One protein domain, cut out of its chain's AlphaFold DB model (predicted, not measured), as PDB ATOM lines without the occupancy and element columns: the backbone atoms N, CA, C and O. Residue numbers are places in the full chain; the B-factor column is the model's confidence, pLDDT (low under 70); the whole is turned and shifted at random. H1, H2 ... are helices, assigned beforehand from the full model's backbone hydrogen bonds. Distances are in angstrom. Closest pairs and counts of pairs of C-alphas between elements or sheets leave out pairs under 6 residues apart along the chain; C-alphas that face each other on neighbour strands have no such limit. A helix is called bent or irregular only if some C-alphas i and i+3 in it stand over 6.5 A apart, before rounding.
ATOM      1  N   TRP A   4      53.759 -29.173  75.992       61.16
ATOM      2  CA  TRP A   4      52.858 -28.067  75.667       61.16
ATOM      3  C   TRP A   4      53.416 -27.159  74.558       61.16
ATOM      4  O   TRP A   4      52.656 -26.689  73.715       61.16
ATOM      5  N   LYS A   5      54.744 -26.959  74.492       64.56
ATOM      6  CA  LYS A   5      55.382 -26.189  73.408       64.56
ATOM      7  C   LYS A   5      55.279 -26.913  72.066       64.56
ATOM      8  O   LYS A   5      55.206 -26.251  71.036       64.56
ATOM      9  N   TRP A   6      55.265 -28.248  72.085       63.47
ATOM     10  CA  TRP A   6      55.121 -29.087  70.892       63.47
ATOM     11  C   TRP A   6      53.695 -29.004  70.330       63.47
ATOM     12  O   TRP A   6      53.509 -28.697  69.157       63.47
ATOM     13  N   ARG A   7      52.677 -29.126  71.196       65.75
ATOM     14  CA  ARG A   7      51.261 -28.974  70.809       65.75
ATOM     15  C   ARG A   7      50.926 -27.596  70.232       65.75
ATOM     16  O   ARG A   7      50.235 -27.517  69.222       65.75
ATOM     17  N   VAL A   8      51.442 -26.518  70.829       62.84
ATOM     18  CA  VAL A   8      51.217 -25.146  70.330       62.84
ATOM     19  C   VAL A   8      51.894 -24.912  68.975       62.84
ATOM     20  O   VAL A   8      51.339 -24.211  68.133       62.84
ATOM     21  N   ARG A   9      53.083 -25.486  68.745       68.56
ATOM     22  CA  ARG A   9      53.799 -25.337  67.470       68.56
ATOM     23  C   ARG A   9      53.076 -26.067  66.333       68.56
ATOM     24  O   ARG A   9      52.815 -25.447  65.310       68.56
ATOM     25  N   ASN A  10      52.643 -27.305  66.565       67.31
ATOM     26  CA  ASN A  10      51.890 -28.074  65.570       67.31
ATOM     27  C   ASN A  10      50.522 -27.459  65.252       67.31
ATOM     28  O   ASN A  10      50.086 -27.509  64.108       67.31
ATOM     29  N   GLY A  11      49.852 -26.860  66.245       75.06
ATOM     30  CA  GLY A  11      48.604 -26.127  66.009       75.06
ATOM     31  C   GLY A  11      48.793 -24.977  65.014       75.06
ATOM     32  O   GLY A  11      48.025 -24.853  64.068       75.06
ATOM     33  N   LYS A  12      49.874 -24.200  65.167       80.38
ATOM     34  CA  LYS A  12      50.211 -23.102  64.246       80.38
ATOM     35  C   LYS A  12      50.602 -23.588  62.849       80.38
ATOM     36  O   LYS A  12      50.204 -22.980  61.863       80.38
ATOM     37  N   GLU A  13      51.363 -24.677  62.756       82.56
ATOM     38  CA  GLU A  13      51.731 -25.282  61.466       82.56
ATOM     39  C   GLU A  13      50.493 -25.795  60.716       82.56
ATOM     40  O   GLU A  13      50.349 -25.565  59.518       82.56
ATOM     41  N   PHE A  14      49.556 -26.427  61.425       80.19
ATOM     42  CA  PHE A  14      48.304 -26.906  60.846       80.19
ATOM     43  C   PHE A  14      47.411 -25.763  60.343       80.19
ATOM     44  O   PHE A  14      46.900 -25.829  59.225       80.19
ATOM     45  N   GLU A  15      47.266 -24.686  61.121       83.94
ATOM     46  CA  GLU A  15      46.552 -23.475  60.691       83.94
ATOM     47  C   GLU A  15      47.174 -22.864  59.430       83.94
ATOM     48  O   GLU A  15      46.458 -22.455  58.515       83.94
ATOM     49  N   GLN A  16      48.506 -22.852  59.344       84.81
ATOM     50  CA  GLN A  16      49.228 -22.337  58.185       84.81
ATOM     51  C   GLN A  16      49.015 -23.203  56.934       84.81
ATOM     52  O   GLN A  16      48.783 -22.665  55.851       84.81
ATOM     53  N   ILE A  17      49.014 -24.532  57.083       84.88
ATOM     54  CA  ILE A  17      48.700 -25.468  55.993       84.88
ATOM     55  C   ILE A  17      47.265 -25.258  55.497       84.88
ATOM     56  O   ILE A  17      47.041 -25.162  54.290       84.88
ATOM     57  N   ILE A  18      46.292 -25.139  56.407       82.31
ATOM     58  CA  ILE A  18      44.892 -24.873  56.041       82.31
ATOM     59  C   ILE A  18      44.768 -23.534  55.310       82.31
ATOM     60  O   ILE A  18      44.049 -23.442  54.316       82.31
ATOM     61  N   PHE A  19      45.461 -22.496  55.779       83.81
ATOM     62  CA  PHE A  19      45.412 -21.177  55.159       83.81
ATOM     63  C   PHE A  19      45.942 -21.195  53.719       83.81
ATOM     64  O   PHE A  19      45.264 -20.704  52.813       83.81
ATOM     65  N   GLU A  20      47.110 -21.799  53.486       79.50
ATOM     66  CA  GLU A  20      47.669 -21.929  52.134       79.50
ATOM     67  C   GLU A  20      46.790 -22.811  51.235       79.50
ATOM     68  O   GLU A  20      46.574 -22.478  50.068       79.50
ATOM     69  N   TYR A  21      46.183 -23.873  51.779       77.38
ATOM     70  CA  TYR A  21      45.217 -24.694  51.044       77.38
ATOM     71  C   TYR A  21      43.992 -23.883  50.596       77.38
ATOM     72  O   TYR A  21      43.648 -23.866  49.415       77.38
ATOM     73  N   LEU A  22      43.356 -23.141  51.510       78.81
ATOM     74  CA  LEU A  22      42.187 -22.313  51.188       78.81
ATOM     75  C   LEU A  22      42.518 -21.215  50.170       78.81
ATOM     76  O   LEU A  22      41.719 -20.924  49.275       78.81
ATOM     77  N   LYS A  23      43.706 -20.618  50.285       79.50
ATOM     78  CA  LYS A  23      44.221 -19.630  49.336       79.50
ATOM     79  C   LYS A  23      44.423 -20.243  47.947       79.50
ATOM     80  O   LYS A  23      43.974 -19.651  46.965       79.50
ATOM     81  N   SER A  24      45.001 -21.442  47.871       78.56
ATOM     82  CA  SER A  24      45.148 -22.202  46.625       78.56
ATOM     83  C   SER A  24      43.789 -22.516  45.985       78.56
ATOM     84  O   SER A  24      43.577 -22.216  44.810       78.56
ATOM     85  N   CYS A  25      42.808 -22.992  46.760       76.25
ATOM     86  CA  CYS A  25      41.457 -23.252  46.251       76.25
ATOM     87  C   CYS A  25      40.779 -21.992  45.693       76.25
ATOM     88  O   CYS A  25      40.111 -22.049  44.656       76.25
ATOM     89  N   ARG A  26      40.948 -20.838  46.356       81.31
ATOM     90  CA  ARG A  26      40.431 -19.554  45.857       81.31
ATOM     91  C   ARG A  26      41.074 -19.179  44.521       81.31
ATOM     92  O   ARG A  26      40.358 -18.731  43.626       81.31
ATOM     93  N   GLN A  27      42.385 -19.365  44.387       81.88
ATOM     94  CA  GLN A  27      43.100 -19.084  43.144       81.88
ATOM     95  C   GLN A  27      42.621 -20.003  42.012       81.88
ATOM     96  O   GLN A  27      42.230 -19.512  40.956       81.88
ATOM     97  N   MET A  28      42.507 -21.306  42.281       79.50
ATOM     98  CA  MET A  28      42.021 -22.298  41.319       79.50
ATOM     99  C   MET A  28      40.614 -21.969  40.798       79.50
ATOM    100  O   MET A  28      40.353 -22.068  39.601       79.50
ATOM    101  N   LYS A  29      39.705 -21.512  41.672       80.94
ATOM    102  CA  LYS A  29      38.367 -21.060  41.257       80.94
ATOM    103  C   LYS A  29      38.437 -19.904  40.254       80.94
ATOM    104  O   LYS A  29      37.708 -19.914  39.266       80.94
ATOM    105  N   SER A  30      39.285 -18.911  40.523       83.94
ATOM    106  CA  SER A  30      39.472 -17.751  39.642       83.94
ATOM    107  C   SER A  30      39.993 -18.175  38.269       83.94
ATOM    108  O   SER A  30      39.492 -17.723  37.240       83.94
ATOM    109  N   ASP A  31      40.952 -19.098  38.251       81.75
ATOM    110  CA  ASP A  31      41.584 -19.571  37.021       81.75
ATOM    111  C   ASP A  31      40.600 -20.365  36.151       81.75
ATOM    112  O   ASP A  31      40.515 -20.131  34.946       81.75
ATOM    113  N   ILE A  32      39.784 -21.232  36.764       80.88
ATOM    114  CA  ILE A  32      38.716 -21.966  36.067       80.88
ATOM    115  C   ILE A  32      37.689 -20.997  35.476       80.88
ATOM    116  O   ILE A  32      37.320 -21.140  34.313       80.88
ATOM    117  N   MET A  33      37.236 -20.003  36.248       84.06
ATOM    118  CA  MET A  33      36.269 -19.016  35.754       84.06
ATOM    119  C   MET A  33      36.811 -18.248  34.549       84.06
ATOM    120  O   MET A  33      36.121 -18.139  33.542       84.06
ATOM    121  N   GLN A  34      38.055 -17.772  34.619       85.75
ATOM    122  CA  GLN A  34      38.671 -17.042  33.511       85.75
ATOM    123  C   GLN A  34      38.876 -17.912  32.273       85.75
ATOM    124  O   GLN A  34      38.684 -17.430  31.159       85.75
ATOM    125  N   ALA A  35      39.235 -19.187  32.445       83.00
ATOM    126  CA  ALA A  35      39.341 -20.115  31.327       83.00
ATOM    127  C   ALA A  35      37.975 -20.316  30.656       83.00
ATOM    128  O   ALA A  35      37.856 -20.162  29.444       83.00
ATOM    129  N   VAL A  36      36.933 -20.583  31.447       84.19
ATOM    130  CA  VAL A  36      35.555 -20.719  30.958       84.19
ATOM    131  C   VAL A  36      35.122 -19.448  30.223       84.19
ATOM    132  O   VAL A  36      34.681 -19.526  29.080       84.19
ATOM    133  N   GLU A  37      35.303 -18.269  30.814       83.12
ATOM    134  CA  GLU A  37      34.971 -16.996  30.165       83.12
ATOM    135  C   GLU A  37      35.722 -16.807  28.843       83.12
ATOM    136  O   GLU A  37      35.101 -16.457  27.843       83.12
ATOM    137  N   ALA A  38      37.023 -17.104  28.794       86.00
ATOM    138  CA  ALA A  38      37.813 -17.030  27.566       86.00
ATOM    139  C   ALA A  38      37.284 -17.976  26.467       86.00
ATOM    140  O   ALA A  38      37.264 -17.621  25.293       86.00
ATOM    141  N   PHE A  39      36.795 -19.167  26.819       86.25
ATOM    142  CA  PHE A  39      36.212 -20.081  25.832       86.25
ATOM    143  C   PHE A  39      34.820 -19.650  25.354       86.25
ATOM    144  O   PHE A  39      34.524 -19.736  24.161       86.25
ATOM    145  N   TYR A  40      33.953 -19.189  26.259       87.06
ATOM    146  CA  TYR A  40      32.543 -18.938  25.942       87.06
ATOM    147  C   TYR A  40      32.245 -17.510  25.469       87.06
ATOM    148  O   TYR A  40      31.275 -17.318  24.737       87.06
ATOM    149  N   LEU A  41      33.060 -16.511  25.827       84.62
ATOM    150  CA  LEU A  41      32.838 -15.109  25.449       84.62
ATOM    151  C   LEU A  41      32.779 -14.900  23.919       84.62
ATOM    152  O   LEU A  41      31.831 -14.261  23.456       84.62
ATOM    153  N   PRO A  42      33.700 -15.453  23.100       86.38
ATOM    154  CA  PRO A  42      33.628 -15.285  21.647       86.38
ATOM    155  C   PRO A  42      32.400 -15.974  21.037       86.38
ATOM    156  O   PRO A  42      31.785 -15.450  20.109       86.38
ATOM    157  N   TYR A  43      32.015 -17.132  21.587       85.62
ATOM    158  CA  TYR A  43      30.825 -17.862  21.164       85.62
ATOM    159  C   TYR A  43      29.561 -17.052  21.463       85.62
ATOM    160  O   TYR A  43      28.761 -16.818  20.566       85.62
ATOM    161  N   ALA A  44      29.411 -16.541  22.686       84.38
ATOM    162  CA  ALA A  44      28.270 -15.714  23.071       84.38
ATOM    163  C   ALA A  44      28.109 -14.485  22.161       84.38
ATOM    164  O   ALA A  44      27.004 -14.214  21.697       84.38
ATOM    165  N   LEU A  45      29.215 -13.806  21.829       87.06
ATOM    166  CA  LEU A  45      29.212 -12.655  20.919       87.06
ATOM    167  C   LEU A  45      28.776 -13.019  19.492       87.06
ATOM    168  O   LEU A  45      28.062 -12.256  18.843       87.06
ATOM    169  N   LYS A  46      29.155 -14.208  19.011       85.31
ATOM    170  CA  LYS A  46      28.717 -14.714  17.705       85.31
ATOM    171  C   LYS A  46      27.200 -14.898  17.641       85.31
ATOM    172  O   LYS A  46      26.588 -14.506  16.652       85.31
ATOM    173  N   TYR A  47      26.588 -15.458  18.685       86.75
ATOM    174  CA  TYR A  47      25.136 -15.683  18.723       86.75
ATOM    175  C   TYR A  47      24.329 -14.438  19.096       86.75
ATOM    176  O   TYR A  47      23.144 -14.377  18.785       86.75
ATOM    177  N   SER A  48      24.952 -13.425  19.704       86.88
ATOM    178  CA  SER A  48      24.310 -12.135  19.968       86.88
ATOM    179  C   SER A  48      24.310 -11.187  18.761       86.88
ATOM    180  O   SER A  48      23.855 -10.054  18.891       86.88
ATOM    181  N   GLY A  49      24.837 -11.612  17.607       88.38
ATOM    182  CA  GLY A  49      24.898 -10.791  16.394       88.38
ATOM    183  C   GLY A  49      25.970  -9.698  16.428       88.38
ATOM    184  O   GLY A  49      25.823  -8.690  15.740       88.38
ATOM    185  N   ALA A  50      27.031  -9.870  17.228       88.31
ATOM    186  CA  ALA A  50      28.159  -8.940  17.238       88.31
ATOM    187  C   ALA A  50      28.866  -8.912  15.874       88.31
ATOM    188  O   ALA A  50      28.823  -9.874  15.100       88.31
ATOM    189  N   SER A  51      29.551  -7.809  15.580       90.81
ATOM    190  CA  SER A  51      30.300  -7.692  14.331       90.81
ATOM    191  C   SER A  51      31.442  -8.724  14.276       90.81
ATOM    192  O   SER A  51      32.038  -9.052  15.308       90.81
ATOM    193  N   PRO A  52      31.826  -9.212  13.080       86.88
ATOM    194  CA  PRO A  52      32.947 -10.145  12.939       86.88
ATOM    195  C   PRO A  52      34.251  -9.648  13.586       86.88
ATOM    196  O   PRO A  52      35.033 -10.441  14.104       86.88
ATOM    197  N   LEU A  53      34.462  -8.328  13.605       87.88
ATOM    198  CA  LEU A  53      35.641  -7.695  14.191       87.88
ATOM    199  C   LEU A  53      35.632  -7.745  15.729       87.88
ATOM    200  O   LEU A  53      36.674  -7.960  16.346       87.88
ATOM    201  N   GLU A  54      34.464  -7.609  16.358       84.81
ATOM    202  CA  GLU A  54      34.304  -7.770  17.809       84.81
ATOM    203  C   GLU A  54      34.509  -9.220  18.244       84.81
ATOM    204  O   GLU A  54      35.176  -9.473  19.248       84.81
ATOM    205  N   ILE A  55      34.001 -10.171  17.455       84.12
ATOM    206  CA  ILE A  55      34.204 -11.604  17.687       84.12
ATOM    207  C   ILE A  55      35.700 -11.937  17.602       84.12
ATOM    208  O   ILE A  55      36.239 -12.583  18.498       84.12
ATOM    209  N   LEU A  56      36.398 -11.445  16.574       85.75
ATOM    210  CA  LEU A  56      37.839 -11.658  16.409       85.75
ATOM    211  C   LEU A  56      38.648 -11.043  17.563       85.75
ATOM    212  O   LEU A  56      39.542 -11.685  18.112       85.75
ATOM    213  N   LYS A  57      38.286  -9.832  18.001       88.44
ATOM    214  CA  LYS A  57      38.897  -9.181  19.170       88.44
ATOM    215  C   LYS A  57      38.669  -9.980  20.456       88.44
ATOM    216  O   LYS A  57      39.568 -10.063  21.293       88.44
ATOM    217  N   ALA A  58      37.492 -10.580  20.617       86.19
ATOM    218  CA  ALA A  58      37.182 -11.447  21.748       86.19
ATOM    219  C   ALA A  58      37.997 -12.748  21.719       86.19
ATOM    220  O   ALA A  58      38.534 -13.136  22.756       86.19
ATOM    221  N   TYR A  59      38.154 -13.385  20.554       87.50
ATOM    222  CA  TYR A  59      39.040 -14.543  20.391       87.50
ATOM    223  C   TYR A  59      40.486 -14.200  20.742       87.50
ATOM    224  O   TYR A  59      41.096 -14.898  21.548       87.50
ATOM    225  N   GLN A  60      41.008 -13.089  20.219       87.00
ATOM    226  CA  GLN A  60      42.373 -12.653  20.510       87.00
ATOM    227  C   GLN A  60      42.583 -12.414  22.011       87.00
ATOM    228  O   GLN A  60      43.510 -12.957  22.606       87.00
ATOM    229  N   LYS A  61      41.663 -11.682  22.656       87.69
ATOM    230  CA  LYS A  61      41.698 -11.450  24.109       87.69
ATOM    231  C   LYS A  61      41.677 -12.760  24.903       87.69
ATOM    232  O   LYS A  61      42.340 -12.871  25.935       87.69
ATOM    233  N   SER A  62      40.909 -13.738  24.435       88.38
ATOM    234  CA  SER A  62      40.790 -15.051  25.071       88.38
ATOM    235  C   SER A  62      42.096 -15.839  24.972       88.38
ATOM    236  O   SER A  62      42.553 -16.385  25.974       88.38
ATOM    237  N   ILE A  63      42.745 -15.813  23.806       86.81
ATOM    238  CA  ILE A  63      44.064 -16.423  23.584       86.81
ATOM    239  C   ILE A  63      45.117 -15.776  24.488       86.81
ATOM    240  O   ILE A  63      45.804 -16.490  25.215       86.81
ATOM    241  N   ASP A  64      45.207 -14.443  24.509       86.62
ATOM    242  CA  ASP A  64      46.185 -13.727  25.341       86.62
ATOM    243  C   ASP A  64      45.985 -14.030  26.840       86.62
ATOM    244  O   ASP A  64      46.950 -14.235  27.582       86.62
ATOM    245  N   THR A  65      44.727 -14.121  27.292       86.56
ATOM    246  CA  THR A  65      44.389 -14.463  28.686       86.56
ATOM    247  C   THR A  65      44.840 -15.882  29.033       86.56
ATOM    248  O   THR A  65      45.499 -16.088  30.054       86.56
ATOM    249  N   LEU A  66      44.535 -16.863  28.179       85.19
ATOM    250  CA  LEU A  66      44.922 -18.260  28.390       85.19
ATOM    251  C   LEU A  66      46.446 -18.444  28.355       85.19
ATOM    252  O   LEU A  66      46.996 -19.132  29.213       85.19
ATOM    253  N   GLN A  67      47.141 -17.786  27.424       86.12
ATOM    254  CA  GLN A  67      48.605 -17.824  27.332       86.12
ATOM    255  C   GLN A  67      49.275 -17.214  28.566       86.12
ATOM    256  O   GLN A  67      50.200 -17.802  29.127       86.12
ATOM    257  N   SER A  68      48.789 -16.059  29.032       85.12
ATOM    258  CA  SER A  68      49.296 -15.428  30.254       85.12
ATOM    259  C   SER A  68      49.128 -16.344  31.470       85.12
ATOM    260  O   SER A  68      50.062 -16.498  32.258       85.12
ATOM    261  N   ARG A  69      47.974 -17.009  31.598       82.25
ATOM    262  CA  ARG A  69      47.725 -17.953  32.694       82.25
ATOM    263  C   ARG A  69      48.590 -19.201  32.615       82.25
ATOM    264  O   ARG A  69      49.159 -19.583  33.633       82.25
ATOM    265  N   ALA A  70      48.758 -19.777  31.428       82.62
ATOM    266  CA  ALA A  70      49.667 -20.901  31.226       82.62
ATOM    267  C   ALA A  70      51.109 -20.543  31.630       82.62
ATOM    268  O   ALA A  70      51.781 -21.342  32.278       82.62
ATOM    269  N   LYS A  71      51.564 -19.317  31.331       83.88
ATOM    270  CA  LYS A  71      52.885 -18.823  31.746       83.88
ATOM    271  C   LYS A  71      53.011 -18.699  33.266       83.88
ATOM    272  O   LYS A  71      54.024 -19.114  33.814       83.88
ATOM    273  N   ILE A  72      51.994 -18.169  33.949       82.56
ATOM    274  CA  ILE A  72      51.981 -18.068  35.420       82.56
ATOM    275  C   ILE A  72      52.035 -19.462  36.055       82.56
ATOM    276  O   ILE A  72      52.878 -19.704  36.908       82.56
ATOM    277  N   MET A  73      51.212 -20.402  35.579       77.75
ATOM    278  CA  MET A  73      51.214 -21.781  36.085       77.75
ATOM    279  C   MET A  73      52.557 -22.487  35.853       77.75
ATOM    280  O   MET A  73      53.020 -23.221  36.720       77.75
ATOM    281  N   ALA A  74      53.203 -22.250  34.707       80.44
ATOM    282  CA  ALA A  74      54.534 -22.781  34.428       80.44
ATOM    283  C   ALA A  74      55.594 -22.209  35.386       80.44
ATOM    284  O   ALA A  74      56.414 -22.969  35.900       80.44
ATOM    285  N   LEU A  75      55.547 -20.903  35.679       83.19
ATOM    286  CA  LEU A  75      56.442 -20.270  36.656       83.19
ATOM    287  C   LEU A  75      56.217 -20.812  38.071       83.19
ATOM    288  O   LEU A  75      57.189 -21.139  38.750       83.19
ATOM    289  N   ASP A  76      54.961 -20.967  38.492       76.56
ATOM    290  CA  ASP A  76      54.608 -21.531  39.801       76.56
ATOM    291  C   ASP A  76      55.074 -22.991  39.944       76.56
ATOM    292  O   ASP A  76      55.455 -23.425  41.030       76.56
ATOM    293  N   ALA A  77      55.099 -23.743  38.840       78.19
ATOM    294  CA  ALA A  77      55.626 -25.104  38.781       78.19
ATOM    295  C   ALA A  77      57.167 -25.174  38.677       78.19
ATOM    296  O   ALA A  77      57.723 -26.272  38.615       78.19
ATOM    297  N   GLY A  78      57.868 -24.033  38.637       77.88
ATOM    298  CA  GLY A  78      59.323 -23.971  38.466       77.88
ATOM    299  C   GLY A  78      59.806 -24.373  37.067       77.88
ATOM    300  O   GLY A  78      60.966 -24.751  36.902       77.88
ATOM    301  N   MET A  79      58.930 -24.323  36.060       72.44
ATOM    302  CA  MET A  79      59.236 -24.672  34.671       72.44
ATOM    303  C   MET A  79      59.747 -23.450  33.891       72.44
ATOM    304  O   MET A  79      59.261 -22.333  34.073       72.44
ATOM    305  N   SER A  80      60.710 -23.656  32.981       68.12
ATOM    306  CA  SER A  80      61.198 -22.580  32.100       68.12
ATOM    307  C   SER A  80      60.111 -22.139  31.113       68.12
ATOM    308  O   SER A  80      59.480 -22.965  30.452       68.12
ATOM    309  N   THR A  81      59.905 -20.825  30.991       66.75
ATOM    310  CA  THR A  81      58.890 -20.223  30.106       66.75
ATOM    311  C   THR A  81      59.418 -19.783  28.739       66.75
ATOM    312  O   THR A  81      58.657 -19.220  27.946       66.75
ATOM    313  N   GLU A  82      60.700 -20.017  28.450       62.59
ATOM    314  CA  GLU A  82      61.398 -19.516  27.249       62.59
ATOM    315  C   GLU A  82      60.813 -20.072  25.936       62.59
ATOM    316  O   GLU A  82      60.842 -19.400  24.910       62.59
ATOM    317  N   ALA A  83      60.164 -21.242  25.963       56.50
ATOM    318  CA  ALA A  83      59.522 -21.831  24.782       56.50
ATOM    319  C   ALA A  83      58.221 -21.118  24.343       56.50
ATOM    320  O   ALA A  83      57.779 -21.278  23.205       56.50
ATOM    321  N   SER A  84      57.588 -20.328  25.222       52.88
ATOM    322  CA  SER A  84      56.287 -19.691  24.932       52.88
ATOM    323  C   SER A  84      56.374 -18.494  23.980       52.88
ATOM    324  O   SER A  84      55.381 -18.139  23.345       52.88
ATOM    325  N   GLU A  85      57.556 -17.893  23.832       51.62
ATOM    326  CA  GLU A  85      57.771 -16.752  22.934       51.62
ATOM    327  C   GLU A  85      57.835 -17.181  21.461       51.62
ATOM    328  O   GLU A  85      57.484 -16.403  20.577       51.62
ATOM    329  N   HIS A  86      58.165 -18.450  21.197       45.66
ATOM    330  CA  HIS A  86      58.285 -18.988  19.843       45.66
ATOM    331  C   HIS A  86      56.923 -19.257  19.172       45.66
ATOM    332  O   HIS A  86      56.800 -19.149  17.954       45.66
ATOM    333  N   ILE A  87      55.872 -19.536  19.956       51.91
ATOM    334  CA  ILE A  87      54.520 -19.841  19.443       51.91
ATOM    335  C   ILE A  87      53.809 -18.571  18.948       51.91
ATOM    336  O   ILE A  87      52.993 -18.619  18.029       51.91
ATOM    337  N   ARG A  88      54.147 -17.398  19.506       49.41
ATOM    338  CA  ARG A  88      53.563 -16.113  19.082       49.41
ATOM    339  C   ARG A  88      54.004 -15.692  17.673       49.41
ATOM    340  O   ARG A  88      53.372 -14.817  17.091       49.41
ATOM    341  N   SER A  89      55.055 -16.314  17.130       43.81
ATOM    342  CA  SER A  89      55.604 -16.010  15.804       43.81
ATOM    343  C   SER A  89      55.036 -16.875  14.669       43.81
ATOM    344  O   SER A  89      55.315 -16.578  13.512       43.81
TER     345      SER A  89
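AT A GLANCE: This is residues 4 to 89 of the 134 residues of an uncharacterized protein of Chamaesiphon polymorphus CCALA 037 (UniProt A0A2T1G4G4). What shape does the backbone make? It is a long helical hairpin with unequal arms: H2 folds back beside the last part of the much longer H1, whose residues 4 to 30 stick out alone as a straight arm. After H2 the backbone turns back once more, through residues 77 to 83, to the very short H3, which lies near H2 on the side away from H1, and the three helices make a flat zigzag. What is it made of, and how spread out is it? The printed part has 86 residues with three named helices, H1, H2 and H3 in that order, and no named strand, and its class is all helix. It is extended, with a radius of gyration of the C-alphas of 19.9 A and spans of 68 by 33 by 10 A.

IN THESE COORDINATES: Where is the longest helix? H1 is residues 4 to 47, from C-alpha 4 at (52.858, -28.067, 75.667) to C-alpha 47 at (25.136, -15.683, 18.723), 64.5 A. It has a kink of 34 degrees near residue 40 and is only just irregular: C-alphas 39 and 42 are 6.9 A apart, against about 5 A in a regular helix. Where are the other two? H2 is residues 52 to 76, 36.3 A long, and begins with C-alpha 52 at (32.947, -10.145, 12.939). H3 is residues 84 to 87, ending with C-alpha 87 at (54.520, -19.841, 19.443).

HOW THE PARTS SIT: How does H1 stand to H2? They touch and form a helical hairpin, running opposite ways at a shallow tilt of 21 degrees. Their closest C-alphas, those of Ala 38 and Ser 62, are 4.4 A apart, and H1 touches H2 with residues 31 to 46 alone. Where does H3 come in? H2 and H3 are close but not clearly touching, the closest C-alphas being those of Lys 71 and Ser 84, 7.7 A apart. H1 and H3 are apart. What do the backbone N and O atoms show? Every O i to N i+4 pair is within hydrogen-bond range in H2, and 38 of 40 are in H1. H3 is too short for such a pair, and its 1 pair of O i to N i+3 is not within range.

THE WHOLE: How large is it? The two C-alphas farthest apart, those of Trp 4 and Ser 51, are 68.5 A apart. Without residues 4 to 30, which stand free, the body of 59 residues spans 43 by 27 by 8 A. Is the backbone unbroken? The printed part has no cut; the link from H1 to H2 is tight and that from H2 to H3 is short. Where is confidence low? The mean pLDDT of the printed part is 78.6, and residues 4 to 10 and 80 to 89 are under 70.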